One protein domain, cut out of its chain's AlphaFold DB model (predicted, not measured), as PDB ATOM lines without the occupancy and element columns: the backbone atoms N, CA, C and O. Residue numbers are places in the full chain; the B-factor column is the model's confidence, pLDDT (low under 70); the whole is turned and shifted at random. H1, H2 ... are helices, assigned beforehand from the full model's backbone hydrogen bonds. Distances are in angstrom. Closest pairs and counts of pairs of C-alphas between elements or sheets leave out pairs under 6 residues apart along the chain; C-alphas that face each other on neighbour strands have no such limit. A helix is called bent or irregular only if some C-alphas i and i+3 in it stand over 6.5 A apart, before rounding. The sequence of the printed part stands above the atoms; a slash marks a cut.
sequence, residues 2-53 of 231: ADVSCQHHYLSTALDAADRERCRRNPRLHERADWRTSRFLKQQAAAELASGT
ATOM      1  N   ALA A   2     194.721 196.420 232.702       94.75
ATOM      2  CA  ALA A   2     195.271 195.726 231.543       94.75
ATOM      3  C   ALA A   2     194.249 195.713 230.405       94.75
ATOM      4  O   ALA A   2     193.048 195.666 230.673       94.75
ATOM      5  N   ASP A   3     194.716 195.727 229.163       95.12
ATOM      6  CA  ASP A   3     193.878 195.467 227.992       95.12
ATOM      7  C   ASP A   3     194.238 194.140 227.307       95.12
ATOM      8  O   ASP A   3     195.132 193.397 227.725       95.12
ATOM      9  N   VAL A   4     193.507 193.842 226.235       96.06
ATOM     10  CA  VAL A   4     193.558 192.578 225.501       96.06
ATOM     11  C   VAL A   4     194.915 192.279 224.866       96.06
ATOM     12  O   VAL A   4     195.214 191.113 224.606       96.06
ATOM     13  N   SER A   5     195.771 193.281 224.653       96.50
ATOM     14  CA  SER A   5     197.133 193.076 224.147       96.50
ATOM     15  C   SER A   5     197.948 192.174 225.078       96.50
ATOM     16  O   SER A   5     198.719 191.335 224.610       96.50
ATOM     17  N   CYS A   6     197.695 192.245 226.389       95.31
ATOM     18  CA  CYS A   6     198.421 191.468 227.384       95.31
ATOM     19  C   CYS A   6     197.965 190.005 227.499       95.31
ATOM     20  O   CYS A   6     198.600 189.229 228.213       95.31
ATOM     21  N   GLN A   7     196.899 189.588 226.803       95.94
ATOM     22  CA  GLN A   7     196.327 188.242 226.951       95.94
ATOM     23  C   GLN A   7     197.327 187.108 226.655       95.94
ATOM     24  O   GLN A   7     197.172 186.001 227.161       95.94
ATOM     25  N   HIS A   8     198.345 187.368 225.833       96.00
ATOM     26  CA  HIS A   8     199.364 186.389 225.444       96.00
ATOM     27  C   HIS A   8     200.430 186.178 226.528       96.00
ATOM     28  O   HIS A   8     201.149 185.187 226.491       96.00
ATOM     29  N   HIS A   9     200.512 187.087 227.505       96.31
ATOM     30  CA  HIS A   9     201.418 186.993 228.650       96.31
ATOM     31  C   HIS A   9     200.784 186.281 229.853       96.31
ATOM     32  O   HIS A   9     201.437 186.088 230.875       96.31
ATOM     33  N   TYR A  10     199.513 185.889 229.747       96.81
ATOM     34  CA  TYR A  10     198.843 185.054 230.736       96.81
ATOM     35  C   TYR A  10     199.503 183.673 230.834       96.81
ATOM     36  O   TYR A  10     199.630 182.965 229.833       96.81
ATOM     37  N   LEU A  11     199.831 183.250 232.055       97.44
ATOM     38  CA  LEU A  11     200.383 181.921 232.319       97.44
ATOM     39  C   LEU A  11     199.360 181.054 233.060       97.44
ATOM     40  O   LEU A  11     198.975 181.362 234.188       97.44
ATOM     41  N   SER A  12     198.931 179.936 232.467       96.06
ATOM     42  CA  SER A  12     197.994 179.001 233.119       96.06
ATOM     43  C   SER A  12     198.567 178.363 234.388       96.06
ATOM     44  O   SER A  12     197.822 178.055 235.317       96.06
ATOM     45  N   THR A  13     199.890 178.224 234.456       96.25
ATOM     46  CA  THR A  13     200.627 177.688 235.605       96.25
ATOM     47  C   THR A  13     200.680 178.650 236.794       96.25
ATOM     48  O   THR A  13     200.874 178.203 237.920       96.25
ATOM     49  N   ALA A  14     200.453 179.948 236.574       95.81
ATOM     50  CA  ALA A  14     200.479 180.986 237.606       95.81
ATOM     51  C   ALA A  14     199.076 181.362 238.126       95.81
ATOM     52  O   ALA A  14     198.871 182.447 238.665       95.81
ATOM     53  N   LEU A  15     198.067 180.508 237.923       96.19
ATOM     54  CA  LEU A  15     196.747 180.688 238.534       96.19
ATOM     55  C   LEU A  15     196.798 180.394 240.036       96.19
ATOM     56  O   LEU A  15     197.478 179.455 240.442       96.19
ATOM     57  N   ASP A  16     196.020 181.115 240.844       93.81
ATOM     58  CA  ASP A  16     195.793 180.751 242.247       93.81
ATOM     59  C   ASP A  16     194.838 179.550 242.389       93.81
ATOM     60  O   ASP A  16     194.297 179.034 241.408       93.81
ATOM     61  N   ALA A  17     194.633 179.068 243.617       94.38
ATOM     62  CA  ALA A  17     193.808 177.885 243.862       94.38
ATOM     63  C   ALA A  17     192.355 178.049 243.376       94.38
ATOM     64  O   ALA A  17     191.795 177.118 242.795       94.38
ATOM     65  N   ALA A  18     191.763 179.231 243.566       94.00
ATOM     66  CA  ALA A  18     190.382 179.499 243.184       94.00
ATOM     67  C   ALA A  18     190.212 179.555 241.658       94.00
ATOM     68  O   ALA A  18     189.278 178.961 241.114       94.00
ATOM     69  N   ASP A  19     191.115 180.231 240.945       96.44
ATOM     70  CA  ASP A  19     191.076 180.296 239.487       96.44
ATOM     71  C   ASP A  19     191.456 178.946 238.845       96.44
ATOM     72  O   ASP A  19     190.856 178.584 237.832       96.44
ATOM     73  N   ARG A  20     192.348 178.145 239.455       97.38
ATOM     74  CA  ARG A  20     192.598 176.752 239.025       97.38
ATOM     75  C   ARG A  20     191.330 175.906 239.093       97.38
ATOM     76  O   ARG A  20     191.018 175.198 238.138       97.38
ATOM     77  N   GLU A  21     190.568 176.010 240.178       97.69
ATOM     78  CA  GLU A  21     189.310 175.272 240.328       97.69
ATOM     79  C   GLU A  21     188.242 175.737 239.324       97.69
ATOM     80  O   GLU A  21     187.519 174.917 238.754       97.69
ATOM     81  N   ARG A  22     188.167 177.044 239.038       96.81
ATOM     82  CA  ARG A  22     187.293 177.578 237.980       96.81
ATOM     83  C   ARG A  22     187.651 177.002 236.610       96.81
ATOM     84  O   ARG A  22     186.754 176.544 235.903       96.81
ATOM     85  N   CYS A  23     188.937 176.967 236.260       97.25
ATOM     86  CA  CYS A  23     189.408 176.357 235.016       97.25
ATOM     87  C   CYS A  23     189.169 174.846 234.970       97.25
ATOM     88  O   CYS A  23     188.805 174.326 233.920       97.25
ATOM     89  N   ARG A  24     189.292 174.136 236.099       97.31
ATOM     90  CA  ARG A  24     188.964 172.705 236.171       97.31
ATOM     91  C   ARG A  24     187.497 172.441 235.817       97.31
ATOM     92  O   ARG A  24     187.203 171.480 235.115       97.31
ATOM     93  N   ARG A  25     186.580 173.295 236.284       97.75
ATOM     94  CA  ARG A  25     185.138 173.201 235.982       97.75
ATOM     95  C   ARG A  25     184.790 173.670 234.572       97.75
ATOM     96  O   ARG A  25     183.843 173.163 233.983       97.75
ATOM     97  N   ASN A  26     185.524 174.644 234.045       97.50
ATOM     98  CA  ASN A  26     185.319 175.174 232.703       97.50
ATOM     99  C   ASN A  26     186.665 175.428 231.999       97.50
ATOM    100  O   ASN A  26     187.171 176.555 232.021       97.50
ATOM    101  N   PRO A  27     187.236 174.408 231.333       96.94
ATOM    102  CA  PRO A  27     188.542 174.526 230.683       96.94
ATOM    103  C   PRO A  27     188.601 175.599 229.588       96.94
ATOM    104  O   PRO A  27     189.647 176.220 229.396       96.94
ATOM    105  N   ARG A  28     187.467 175.901 228.933       97.38
ATOM    106  CA  ARG A  28     187.371 176.943 227.892       97.38
ATOM    107  C   ARG A  28     187.648 178.351 228.417       97.38
ATOM    108  O   ARG A  28     187.850 179.268 227.626       97.38
ATOM    109  N   LEU A  29     187.696 178.561 229.736       96.69
ATOM    110  CA  LEU A  29     188.159 179.829 230.307       96.69
ATOM    111  C   LEU A  29     189.565 180.186 229.816       96.69
ATOM    112  O   LEU A  29     189.820 181.349 229.516       96.69
ATOM    113  N   HIS A  30     190.438 179.192 229.625       96.44
ATOM    114  CA  HIS A  30     191.766 179.420 229.069       96.44
ATOM    115  C   HIS A  30     191.752 179.944 227.638       96.44
ATOM    116  O   HIS A  30     192.781 180.437 227.212       96.44
ATOM    117  N   GLU A  31     190.660 179.853 226.885       95.75
ATOM    118  CA  GLU A  31     190.565 180.341 225.500       95.75
ATOM    119  C   GLU A  31     190.025 181.775 225.429       95.75
ATOM    120  O   GLU A  31     190.166 182.451 224.414       95.75
ATOM    121  N   ARG A  32     189.418 182.267 226.515       95.94
ATOM    122  CA  ARG A  32     188.752 183.569 226.539       95.94
ATOM    123  C   ARG A  32     189.753 184.696 226.772       95.94
ATOM    124  O   ARG A  32     190.405 184.740 227.814       95.94
ATOM    125  N   ALA A  33     189.783 185.659 225.855       95.06
ATOM    126  CA  ALA A  33     190.619 186.854 225.960       95.06
ATOM    127  C   ALA A  33     190.408 187.606 227.289       95.06
ATOM    128  O   ALA A  33     191.375 187.854 227.999       95.06
ATOM    129  N   ASP A  34     189.154 187.858 227.690       93.75
ATOM    130  CA  ASP A  34     188.834 188.539 228.961       93.75
ATOM    131  C   ASP A  34     189.437 187.832 230.179       93.75
ATOM    132  O   ASP A  34     189.980 188.471 231.083       93.75
ATOM    133  N   TRP A  35     189.356 186.496 230.196       96.00
ATOM    134  CA  TRP A  35     189.918 185.687 231.271       96.00
ATOM    135  C   TRP A  35     191.436 185.830 231.309       96.00
ATOM    136  O   TRP A  35     192.002 186.119 232.361       96.00
ATOM    137  N   ARG A  36     192.095 185.666 230.158       97.56
ATOM    138  CA  ARG A  36     193.549 185.800 230.042       97.56
ATOM    139  C   ARG A  36     194.018 187.190 230.465       97.56
ATOM    140  O   ARG A  36     194.909 187.284 231.302       97.56
ATOM    141  N   THR A  37     193.385 188.253 229.973       97.44
ATOM    142  CA  THR A  37     193.723 189.638 230.330       97.44
ATOM    143  C   THR A  37     193.609 189.882 231.828       97.44
ATOM    144  O   THR A  37     194.540 190.392 232.454       97.44
ATOM    145  N   SER A  38     192.482 189.505 232.437       96.94
ATOM    146  CA  SER A  38     192.278 189.782 233.855       96.94
ATOM    147  C   SER A  38     193.200 188.937 234.740       96.94
ATOM    148  O   SER A  38     193.605 189.384 235.809       96.94
ATOM    149  N   ARG A  39     193.555 187.716 234.316       97.31
ATOM    150  CA  ARG A  39     194.440 186.830 235.092       97.31
ATOM    151  C   ARG A  39     195.898 187.195 234.917       97.31
ATOM    152  O   ARG A  39     196.621 187.128 235.900       97.31
ATOM    153  N   PHE A  40     196.301 187.674 233.743       97.31
ATOM    154  CA  PHE A  40     197.583 188.352 233.586       97.31
ATOM    155  C   PHE A  40     197.699 189.509 234.587       97.31
ATOM    156  O   PHE A  40     198.656 189.551 235.353       97.31
ATOM    157  N   LEU A  41     196.696 190.394 234.658       96.62
ATOM    158  CA  LEU A  41     196.724 191.524 235.592       96.62
ATOM    159  C   LEU A  41     196.820 191.069 237.055       96.62
ATOM    160  O   LEU A  41     197.608 191.615 237.820       96.62
ATOM    161  N   LYS A  42     196.054 190.044 237.434       96.12
ATOM    162  CA  LYS A  42     196.114 189.448 238.774       96.12
ATOM    163  C   LYS A  42     197.482 188.823 239.080       96.12
ATOM    164  O   LYS A  42     197.957 188.936 240.202       96.12
ATOM    165  N   GLN A  43     198.130 188.208 238.089       95.81
ATOM    166  CA  GLN A  43     199.476 187.634 238.213       95.81
ATOM    167  C   GLN A  43     200.549 188.702 238.430       95.81
ATOM    168  O   GLN A  43     201.465 188.473 239.213       95.81
ATOM    169  N   GLN A  44     200.421 189.871 237.795       95.31
ATOM    170  CA  GLN A  44     201.351 190.988 238.015       95.31
ATOM    171  C   GLN A  44     201.314 191.521 239.453       95.31
ATOM    172  O   GLN A  44     202.295 192.093 239.903       95.31
ATOM    173  N   ALA A  45     200.204 191.313 240.164       93.94
ATOM    174  CA  ALA A  45     199.999 191.763 241.538       93.94
ATOM    175  C   ALA A  45     200.141 190.637 242.578       93.94
ATOM    176  O   ALA A  45     199.663 190.757 243.704       93.94
ATOM    177  N   ALA A  46     200.713 189.486 242.209       93.12
ATOM    178  CA  ALA A  46     200.688 188.304 243.069       93.12
ATOM    179  C   ALA A  46     201.337 188.543 244.446       93.12
ATOM    180  O   ALA A  46     200.854 188.002 245.439       93.12
ATOM    181  N   ALA A  47     202.392 189.361 244.514       90.81
ATOM    182  CA  ALA A  47     203.081 189.678 245.764       90.81
ATOM    183  C   ALA A  47     202.207 190.534 246.696       90.81
ATOM    184  O   ALA A  47     202.076 190.228 247.880       90.81
ATOM    185  N   GLU A  48     201.555 191.558 246.154       91.81
ATOM    186  CA  GLU A  48     200.649 192.450 246.878       91.81
ATOM    187  C   GLU A  48     199.407 191.699 247.361       91.81
ATOM    188  O   GLU A  48     198.974 191.856 248.503       91.81
ATOM    189  N   LEU A  49     198.848 190.833 246.515       90.31
ATOM    190  CA  LEU A  49     197.700 190.004 246.876       90.31
ATOM    191  C   LEU A  49     198.061 188.974 247.958       90.31
ATOM    192  O   LEU A  49     197.232 188.660 248.811       90.31
ATOM    193  N   ALA A  50     199.299 188.469 247.954       89.06
ATOM    194  CA  ALA A  50     199.797 187.560 248.982       89.06
ATOM    195  C   ALA A  50     200.053 188.254 250.331       89.06
ATOM    196  O   ALA A  50     200.038 187.583 251.361       89.06
ATOM    197  N   SER A  51     200.237 189.580 250.361       88.62
ATOM    198  CA  SER A  51     200.476 190.329 251.601       88.62
ATOM    199  C   SER A  51     199.203 190.620 252.409       88.62
ATOM    200  O   SER A  51     199.248 191.395 253.361       88.62
ATOM    201  N   GLY A  52     198.055 190.052 252.021       80.69
ATOM    202  CA  GLY A  52     196.779 190.246 252.716       80.69
ATOM    203  C   GLY A  52     196.110 191.597 252.453       80.69
ATOM    204  O   GLY A  52     195.184 191.966 253.173       80.69
ATOM    205  N   THR A  53     196.552 192.339 251.430       88.12
ATOM    206  CA  THR A  53     195.877 193.576 251.011       88.12
ATOM    207  C   THR A  53     194.440 193.299 250.580       88.12
ATOM    208  O   THR A  53     194.111 192.231 250.051       88.12
TER     209      THR A  53
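AT A GLANCE: This is residues 2 to 53 of the 231 residues of a protein of Lautropia mirabilis ATCC 51599 (UniProt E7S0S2). Helices H2, H3 and H4 make an open U: H4, the longest helix, is one arm, H2 is the other, and H3 is the short base between them. H1 packs across H4 on the side away from H2, the link of residues 10 to 16 leads from H1 over to H2, and residues 47 to 53, with most of H5, stick out past the end of H4. The printed part has 52 residues with five named helices, H1 to H5 in that order, and no named strand; the class is all helix. It is compact, with a radius of gyration of the C-alphas of 10.9 A and spans of 30 by 26 by 15 A.

IN THESE COORDINATES: Find C-alpha 33 at (190.619, 186.854, 225.960); from there H4, residues 33 to 44, runs 16.7 A. H1 is residues 4 to 9, beginning at C-alpha 4 (193.558, 192.578, 225.501); it is irregular, with C-alphas 5 and 8 at 7.2 A. H2, residues 17 to 25, is 12.6 A long. H3 is residues 27 to 31, and H5, residues 46 to 50, ends at C-alpha 50 (199.797, 187.560, 248.982).

HOW THE PARTS SIT: Look at H4 first: H1 touches it, the closest C-alphas being those of Gln 7 and Thr 37, 4.5 A apart, at a steep tilt of 61 degrees, the same way. H3 is close but not clearly touching H4, closest at C-alphas 29 and 35, 6.2 A, and likewise H2, at C-alphas 23 and 29, 6.0 A. H2 and H4 are apart, and H4 and H5 meet only through their link. In H2, H4 and H5 every O i to N i+4 pair is within hydrogen-bond range; H1 has 0 of 2 and H3 0 of 1, beside 2 of 3 and 2 of 2 O i to N i+3 pairs.

THE WHOLE: The C-alphas of Arg 28 and Ser 51 are the two farthest apart, 30.2 A. The printed part has no cut and no long link, and no printed residue is under 70 in pLDDT.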